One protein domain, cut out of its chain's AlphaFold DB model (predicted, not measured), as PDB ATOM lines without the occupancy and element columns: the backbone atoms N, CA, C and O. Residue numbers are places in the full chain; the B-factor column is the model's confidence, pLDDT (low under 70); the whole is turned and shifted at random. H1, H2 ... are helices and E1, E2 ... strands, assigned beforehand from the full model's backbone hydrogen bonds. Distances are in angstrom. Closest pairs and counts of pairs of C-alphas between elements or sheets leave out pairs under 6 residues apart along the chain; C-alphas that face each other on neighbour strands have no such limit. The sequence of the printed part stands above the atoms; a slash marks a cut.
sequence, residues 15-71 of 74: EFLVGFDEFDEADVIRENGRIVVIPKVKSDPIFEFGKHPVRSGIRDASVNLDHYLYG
ATOM      1  N   GLU A  15      70.148  56.132  67.819       87.25
ATOM      2  CA  GLU A  15      68.852  56.416  68.445       87.25
ATOM      3  C   GLU A  15      68.130  55.170  69.001       87.25
ATOM      4  O   GLU A  15      67.243  55.308  69.837       87.25
ATOM      5  N   PHE A  16      68.511  53.954  68.588       86.50
ATOM      6  CA  PHE A  16      67.994  52.707  69.177       86.50
ATOM      7  C   PHE A  16      68.758  52.271  70.428       86.50
ATOM      8  O   PHE A  16      68.320  51.360  71.124       86.50
ATOM      9  N   LEU A  17      69.891  52.911  70.700       85.75
ATOM     10  CA  LEU A  17      70.776  52.633  71.823       85.75
ATOM     11  C   LEU A  17      70.657  53.725  72.901       85.75
ATOM     12  O   LEU A  17      71.571  53.927  73.691       85.75
ATOM     13  N   VAL A  18      69.537  54.457  72.946       80.81
ATOM     14  CA  VAL A  18      69.284  55.445  74.006       80.81
ATOM     15  C   VAL A  18      69.287  54.737  75.363       80.81
ATOM     16  O   VAL A  18      68.579  53.751  75.557       80.81
ATOM     17  N   GLY A  19      70.108  55.235  76.288       76.88
ATOM     18  CA  GLY A  19      70.356  54.609  77.590       76.88
ATOM     19  C   GLY A  19      71.526  53.622  77.595       76.88
ATOM     20  O   GLY A  19      71.986  53.267  78.668       76.88
ATOM     21  N   PHE A  20      72.070  53.228  76.438       76.44
ATOM     22  CA  PHE A  20      73.286  52.406  76.373       76.44
ATOM     23  C   PHE A  20      74.560  53.246  76.547       76.44
ATOM     24  O   PHE A  20      75.616  52.680  76.780       76.44
ATOM     25  N   ASP A  21      74.479  54.581  76.478       70.69
ATOM     26  CA  ASP A  21      75.631  55.477  76.682       70.69
ATOM     27  C   ASP A  21      76.236  55.373  78.102       70.69
ATOM     28  O   ASP A  21      77.366  55.799  78.325       70.69
ATOM     29  N   GLU A  22      75.503  54.800  79.062       70.31
ATOM     30  CA  GLU A  22      75.982  54.506  80.423       70.31
ATOM     31  C   GLU A  22      76.827  53.217  80.502       70.31
ATOM     32  O   GLU A  22      77.356  52.869  81.561       70.31
ATOM     33  N   PHE A  23      76.955  52.495  79.387       71.62
ATOM     34  CA  PHE A  23      77.535  51.163  79.309       71.62
ATOM     35  C   PHE A  23      78.674  51.147  78.281       71.62
ATOM     36  O   PHE A  23      78.504  51.557  77.137       71.62
ATOM     37  N   ASP A  24      79.848  50.655  78.679       73.75
ATOM     38  CA  ASP A  24      81.028  50.618  77.797       73.75
ATOM     39  C   ASP A  24      81.032  49.401  76.859       73.75
ATOM     40  O   ASP A  24      81.688  49.403  75.818       73.75
ATOM     41  N   GLU A  25      80.312  48.345  77.237       81.25
ATOM     42  CA  GLU A  25      80.287  47.061  76.544       81.25
ATOM     43  C   GLU A  25      78.850  46.546  76.427       81.25
ATOM     44  O   GLU A  25      77.967  46.900  77.212       81.25
ATOM     45  N   ALA A  26      78.614  45.672  75.452       87.06
ATOM     46  CA  ALA A  26      77.356  44.959  75.313       87.06
ATOM     47  C   ALA A  26      77.616  43.503  74.929       87.06
ATOM     48  O   ALA A  26      78.438  43.216  74.055       87.06
ATOM     49  N   ASP A  27      76.872  42.594  75.548       88.94
ATOM     50  CA  ASP A  27      76.853  41.195  75.149       88.94
ATOM     51  C   ASP A  27      75.908  41.030  73.953       88.94
ATOM     52  O   ASP A  27      74.785  41.542  73.937       88.94
ATOM     53  N   VAL A  28      76.366  40.305  72.932       91.75
ATOM     54  CA  VAL A  28      75.588  40.027  71.721       91.75
ATOM     55  C   VAL A  28      75.347  38.530  71.629       91.75
ATOM     56  O   VAL A  28      76.270  37.756  71.378       91.75
ATOM     57  N   ILE A  29      74.094  38.118  71.815       94.75
ATOM     58  CA  ILE A  29      73.703  36.706  71.836       94.75
ATOM     59  C   ILE A  29      72.695  36.388  70.735       94.75
ATOM     60  O   ILE A  29      71.950  37.249  70.263       94.75
ATOM     61  N   ARG A  30      72.672  35.120  70.316       94.81
ATOM     62  CA  ARG A  30      71.724  34.617  69.321       94.81
ATOM     63  C   ARG A  30      70.710  33.705  69.992       94.81
ATOM     64  O   ARG A  30      71.063  32.623  70.445       94.81
ATOM     65  N   GLU A  31      69.445  34.100  69.964       93.81
ATOM     66  CA  GLU A  31      68.350  33.343  70.572       93.81
ATOM     67  C   GLU A  31      67.145  33.294  69.638       93.81
ATOM     68  O   GLU A  31      66.719  34.319  69.111       93.81
ATOM     69  N   ASN A  32      66.571  32.107  69.420       93.25
ATOM     70  CA  ASN A  32      65.321  31.933  68.661       93.25
ATOM     71  C   ASN A  32      65.314  32.625  67.281       93.25
ATOM     72  O   ASN A  32      64.322  33.223  66.864       93.25
ATOM     73  N   GLY A  33      66.452  32.591  66.577       92.69
ATOM     74  CA  GLY A  33      66.612  33.246  65.274       92.69
ATOM     75  C   GLY A  33      66.754  34.773  65.329       92.69
ATOM     76  O   GLY A  33      66.735  35.416  64.283       92.69
ATOM     77  N   ARG A  34      66.918  35.353  66.522       93.31
ATOM     78  CA  ARG A  34      67.113  36.787  66.766       93.31
ATOM     79  C   ARG A  34      68.516  37.044  67.307       93.31
ATOM     80  O   ARG A  34      69.126  36.160  67.906       93.31
ATOM     81  N   ILE A  35      69.010  38.257  67.086       92.44
ATOM     82  CA  ILE A  35      70.187  38.785  67.777       92.44
ATOM     83  C   ILE A  35      69.669  39.683  68.896       92.44
ATOM     84  O   ILE A  35      68.844  40.561  68.638       92.44
ATOM     85  N   VAL A  36      70.128  39.438  70.117       91.94
ATOM     86  CA  VAL A  36      69.817  40.244  71.296       91.94
ATOM     87  C   VAL A  36      71.100  40.946  71.716       91.94
ATOM     88  O   VAL A  36      72.143  40.307  71.834       91.94
ATOM     89  N   VAL A  37      71.016  42.261  71.900       90.44
ATOM     90  CA  VAL A  37      72.118  43.097  72.378       90.44
ATOM     91  C   VAL A  37      71.764  43.539  73.790       90.44
ATOM     92  O   VAL A  37      70.727  44.172  73.988       90.44
ATOM     93  N   ILE A  38      72.592  43.167  74.763       88.94
ATOM     94  CA  ILE A  38      72.357  43.413  76.186       88.94
ATOM     95  C   ILE A  38      73.452  44.359  76.683       88.94
ATOM     96  O   ILE A  38      74.628  44.008  76.579       88.94
ATOM     97  N   PRO A  39      73.112  45.546  77.207       85.75
ATOM     98  CA  PRO A  39      74.106  46.468  77.736       85.75
ATOM     99  C   PRO A  39      74.743  45.872  78.992       85.75
ATOM    100  O   PRO A  39      74.053  45.300  79.840       85.75
ATOM    101  N   LYS A  40      76.062  46.004  79.123       80.94
ATOM    102  CA  LYS A  40      76.816  45.433  80.235       80.94
ATOM    103  C   LYS A  40      77.279  46.532  81.173       80.94
ATOM    104  O   LYS A  40      78.040  47.419  80.783       80.94
ATOM    105  N   VAL A  41      76.774  46.499  82.408       73.56
ATOM    106  CA  VAL A  41      77.109  47.501  83.429       73.56
ATOM    107  C   VAL A  41      78.621  47.463  83.648       73.56
ATOM    108  O   VAL A  41      79.174  46.406  83.951       73.56
ATOM    109  N   LYS A  42      79.283  48.615  83.510       67.81
ATOM    110  CA  LYS A  42      80.742  48.755  83.652       67.81
ATOM    111  C   LYS A  42      81.264  48.231  84.996       67.81
ATOM    112  O   LYS A  42      82.354  47.671  85.070       67.81
ATOM    113  N   SER A  43      80.481  48.407  86.059       69.44
ATOM    114  CA  SER A  43      80.770  47.886  87.393       69.44
ATOM    115  C   SER A  43      79.470  47.563  88.116       69.44
ATOM    116  O   SER A  43      78.641  48.453  88.305       69.44
ATOM    117  N   ASP A  44      79.299  46.320  88.553       72.75
ATOM    118  CA  ASP A  44      78.205  45.975  89.457       72.75
ATOM    119  C   ASP A  44      78.505  46.571  90.849       72.75
ATOM    120  O   ASP A  44      79.541  46.233  91.437       72.75
ATOM    121  N   PRO A  45      77.638  47.450  91.395       73.50
ATOM    122  CA  PRO A  45      77.816  48.018  92.730       73.50
ATOM    123  C   PRO A  45      77.972  46.965  93.833       73.50
ATOM    124  O   PRO A  45      78.523  47.274  94.890       73.50
ATOM    125  N   ILE A  46      77.540  45.718  93.602       82.81
ATOM    126  CA  ILE A  46      77.763  44.609  94.533       82.81
ATOM    127  C   ILE A  46      79.254  44.372  94.808       82.81
ATOM    128  O   ILE A  46      79.616  44.026  95.930       82.81
ATOM    129  N   PHE A  47      80.138  44.618  93.833       79.50
ATOM    130  CA  PHE A  47      81.589  44.491  94.012       79.50
ATOM    131  C   PHE A  47      82.195  45.651  94.811       79.50
ATOM    132  O   PHE A  47      83.312  45.544  95.321       79.50
ATOM    133  N   GLU A  48      81.458  46.751  94.954       82.75
ATOM    134  CA  GLU A  48      81.818  47.874  95.821       82.75
ATOM    135  C   GLU A  48      81.264  47.698  97.247       82.75
ATOM    136  O   GLU A  48      81.600  48.468  98.155       82.75
ATOM    137  N   PHE A  49      80.446  46.665  97.482       82.25
ATOM    138  CA  PHE A  49      79.848  46.412  98.784       82.25
ATOM    139  C   PHE A  49      80.922  46.107  99.835       82.25
ATOM    140  O   PHE A  49      81.827  45.299  99.635       82.25
ATOM    141  N   GLY A  50      80.840  46.781 100.981       80.12
ATOM    142  CA  GLY A  50      81.798  46.614 102.075       80.12
ATOM    143  C   GLY A  50      83.125  47.368 101.917       80.12
ATOM    144  O   GLY A  50      83.888  47.393 102.880       80.12
ATOM    145  N   LYS A  51      83.395  48.046 100.787       87.19
ATOM    146  CA  LYS A  51      84.589  48.912 100.660       87.19
ATOM    147  C   LYS A  51      84.529  50.148 101.560       87.19
ATOM    148  O   LYS A  51      85.559  50.619 102.038       87.19
ATOM    149  N   HIS A  52      83.322  50.641 101.835       84.75
ATOM    150  CA  HIS A  52      83.076  51.777 102.725       84.75
ATOM    151  C   HIS A  52      82.073  51.403 103.827       84.75
ATOM    152  O   HIS A  52      80.913  51.818 103.779       84.75
ATOM    153  N   PRO A  53      82.478  50.592 104.822       82.38
ATOM    154  CA  PRO A  53      81.582  50.182 105.891       82.38
ATOM    155  C   PRO A  53      81.269  51.367 106.811       82.38
ATOM    156  O   PRO A  53      82.164  52.072 107.284       82.38
ATOM    157  N   VAL A  54      79.986  51.570 107.105       79.75
ATOM    158  CA  VAL A  54      79.540  52.588 108.063       79.75
ATOM    159  C   VAL A  54      79.732  52.059 109.485       79.75
ATOM    160  O   VAL A  54      79.362  50.927 109.797       79.75
ATOM    161  N   ARG A  55      80.295  52.878 110.380       82.31
ATOM    162  CA  ARG A  55      80.379  52.539 111.808       82.31
ATOM    163  C   ARG A  55      79.020  52.767 112.463       82.31
ATOM    164  O   ARG A  55      78.660  53.904 112.741       82.31
ATOM    165  N   SER A  56      78.293  51.688 112.746       80.19
ATOM    166  CA  SER A  56      77.001  51.758 113.443       80.19
ATOM    167  C   SER A  56      77.131  52.063 114.941       80.19
ATOM    168  O   SER A  56      76.163  52.479 115.564       80.19
ATOM    169  N   GLY A  57      78.304  51.821 115.546       86.31
ATOM    170  CA  GLY A  57      78.499  51.904 117.003       86.31
ATOM    171  C   GLY A  57      77.848  50.755 117.788       86.31
ATOM    172  O   GLY A  57      77.981  50.690 119.008       86.31
ATOM    173  N   ILE A  58      77.193  49.825 117.091       86.12
ATOM    174  CA  ILE A  58      76.436  48.710 117.656       86.12
ATOM    175  C   ILE A  58      77.234  47.420 117.440       86.12
ATOM    176  O   ILE A  58      77.584  47.077 116.311       86.12
ATOM    177  N   ARG A  59      77.534  46.704 118.531       87.00
ATOM    178  CA  ARG A  59      78.428  45.528 118.513       87.00
ATOM    179  C   ARG A  59      77.816  44.295 117.848       87.00
ATOM    180  O   ARG A  59      78.555  43.455 117.351       87.00
ATOM    181  N   ASP A  60      76.494  44.189 117.839       88.38
ATOM    182  CA  ASP A  60      75.739  43.021 117.380       88.38
ATOM    183  C   ASP A  60      74.809  43.341 116.199       88.38
ATOM    184  O   ASP A  60      73.918  42.557 115.886       88.38
ATOM    185  N   ALA A  61      75.035  44.462 115.501       85.25
ATOM    186  CA  ALA A  61      74.191  44.898 114.385       85.25
ATOM    187  C   ALA A  61      74.085  43.855 113.261       85.25
ATOM    188  O   ALA A  61      73.047  43.750 112.624       85.25
ATOM    189  N   SER A  62      75.144  43.072 113.038       84.31
ATOM    190  CA  SER A  62      75.138  41.980 112.055       84.31
ATOM    191  C   SER A  62      74.298  40.781 112.519       84.31
ATOM    192  O   SER A  62      73.636  40.134 111.717       84.31
ATOM    193  N   VAL A  63      74.296  40.499 113.827       91.44
ATOM    194  CA  VAL A  63      73.605  39.341 114.421       91.44
ATOM    195  C   VAL A  63      72.113  39.620 114.597       91.44
ATOM    196  O   VAL A  63      71.285  38.753 114.347       91.44
ATOM    197  N   ASN A  64      71.774  40.844 115.000       90.75
ATOM    198  CA  ASN A  64      70.413  41.278 115.302       90.75
ATOM    199  C   ASN A  64      69.893  42.279 114.253       90.75
ATOM    200  O   ASN A  64      69.146  43.196 114.590       90.75
ATOM    201  N   LEU A  65      70.293  42.125 112.985       86.56
ATOM    202  CA  LEU A  65      69.994  43.076 111.905       86.56
ATOM    203  C   LEU A  65      68.497  43.406 111.811       86.56
ATOM    204  O   LEU A  65      68.128  44.578 111.797       86.56
ATOM    205  N   ASP A  66      67.639  42.387 111.826       89.31
ATOM    206  CA  ASP A  66      66.187  42.559 111.711       89.31
ATOM    207  C   ASP A  66      65.595  43.369 112.868       89.31
ATOM    208  O   ASP A  66      64.702  44.193 112.659       89.31
ATOM    209  N   HIS A  67      66.124  43.192 114.082       89.75
ATOM    210  CA  HIS A  67      65.711  43.977 115.243       89.75
ATOM    211  C   HIS A  67      65.980  45.470 115.026       89.75
ATOM    212  O   HIS A  67      65.128  46.298 115.352       89.75
ATOM    213  N   TYR A  68      67.135  45.805 114.447       85.00
ATOM    214  CA  TYR A  68      67.537  47.185 114.192       85.00
ATOM    215  C   TYR A  68      66.875  47.794 112.948       85.00
ATOM    216  O   TYR A  68      66.599  48.992 112.950       85.00
ATOM    217  N   LEU A  69      66.609  47.005 111.903       84.75
ATOM    218  CA  LEU A  69      66.003  47.500 110.659       84.75
ATOM    219  C   LEU A  69      64.486  47.661 110.752       84.75
ATOM    220  O   LEU A  69      63.942  48.639 110.244       84.75
ATOM    221  N   TYR A  70      63.799  46.709 111.380       88.44
ATOM    222  CA  TYR A  70      62.335  46.668 111.358       88.44
ATOM    223  C   TYR A  70      61.706  47.066 112.691       88.44
ATOM    224  O   TYR A  70      60.503  47.336 112.741       88.44
ATOM    225  N   GLY A  71      62.507  47.128 113.762       77.56
ATOM    226  CA  GLY A  71      62.000  47.225 115.122       77.56
ATOM    227  C   GLY A  71      61.152  46.000 115.480       77.56
ATOM    228  O   GLY A  71      60.671  45.257 114.625       77.56
TER     229      GLY A  71
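This is residues 15 to 71 of the 74 residues of an uncharacterized protein of candidate division KSB1 bacterium (UniProt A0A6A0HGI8). An extended rod has the two-stranded hairpin of E1 and E2 at one end and the short helix H2 at the other, joined by a drawn-out stretch that holds the small helix H1. The printed part has 57 residues with E1, E2, H1 and H2 in that order, an antiparallel sheet E1 - E2, and a mixed class with only 24 residues in named elements, under half. The radius of gyration of the C-alphas is 19.9 A; the spans are 54 by 24 by 18 A.

Past Glu 15, look for E1, residues 25 to 31, and E2, residues 34 to 40, an antiparallel hairpin at 154 degrees. N 27 and O 38, 2.8 A apart, are within hydrogen-bond range. H1, residues 45 to 48, is apart from E1. H2, residues 65 to 70, is apart from E1, E2 and H1. Every O i to N i+4 pair in H2 is within hydrogen-bond range; H1 is too short for one.

Find C-alpha 25 at (80.287, 47.061, 76.544), where E1 begins its 19.1 A; E2 spans 18.7 A. H2 ends at C-alpha 70, (62.335, 46.668, 111.358).

The two farthest C-alphas, of Gly 33 and Gly 57, are 56.3 A apart. The printed part has no cut; the H1 to H2 link is long, 16 residues. Residues 42 to 43 have pLDDT under 70.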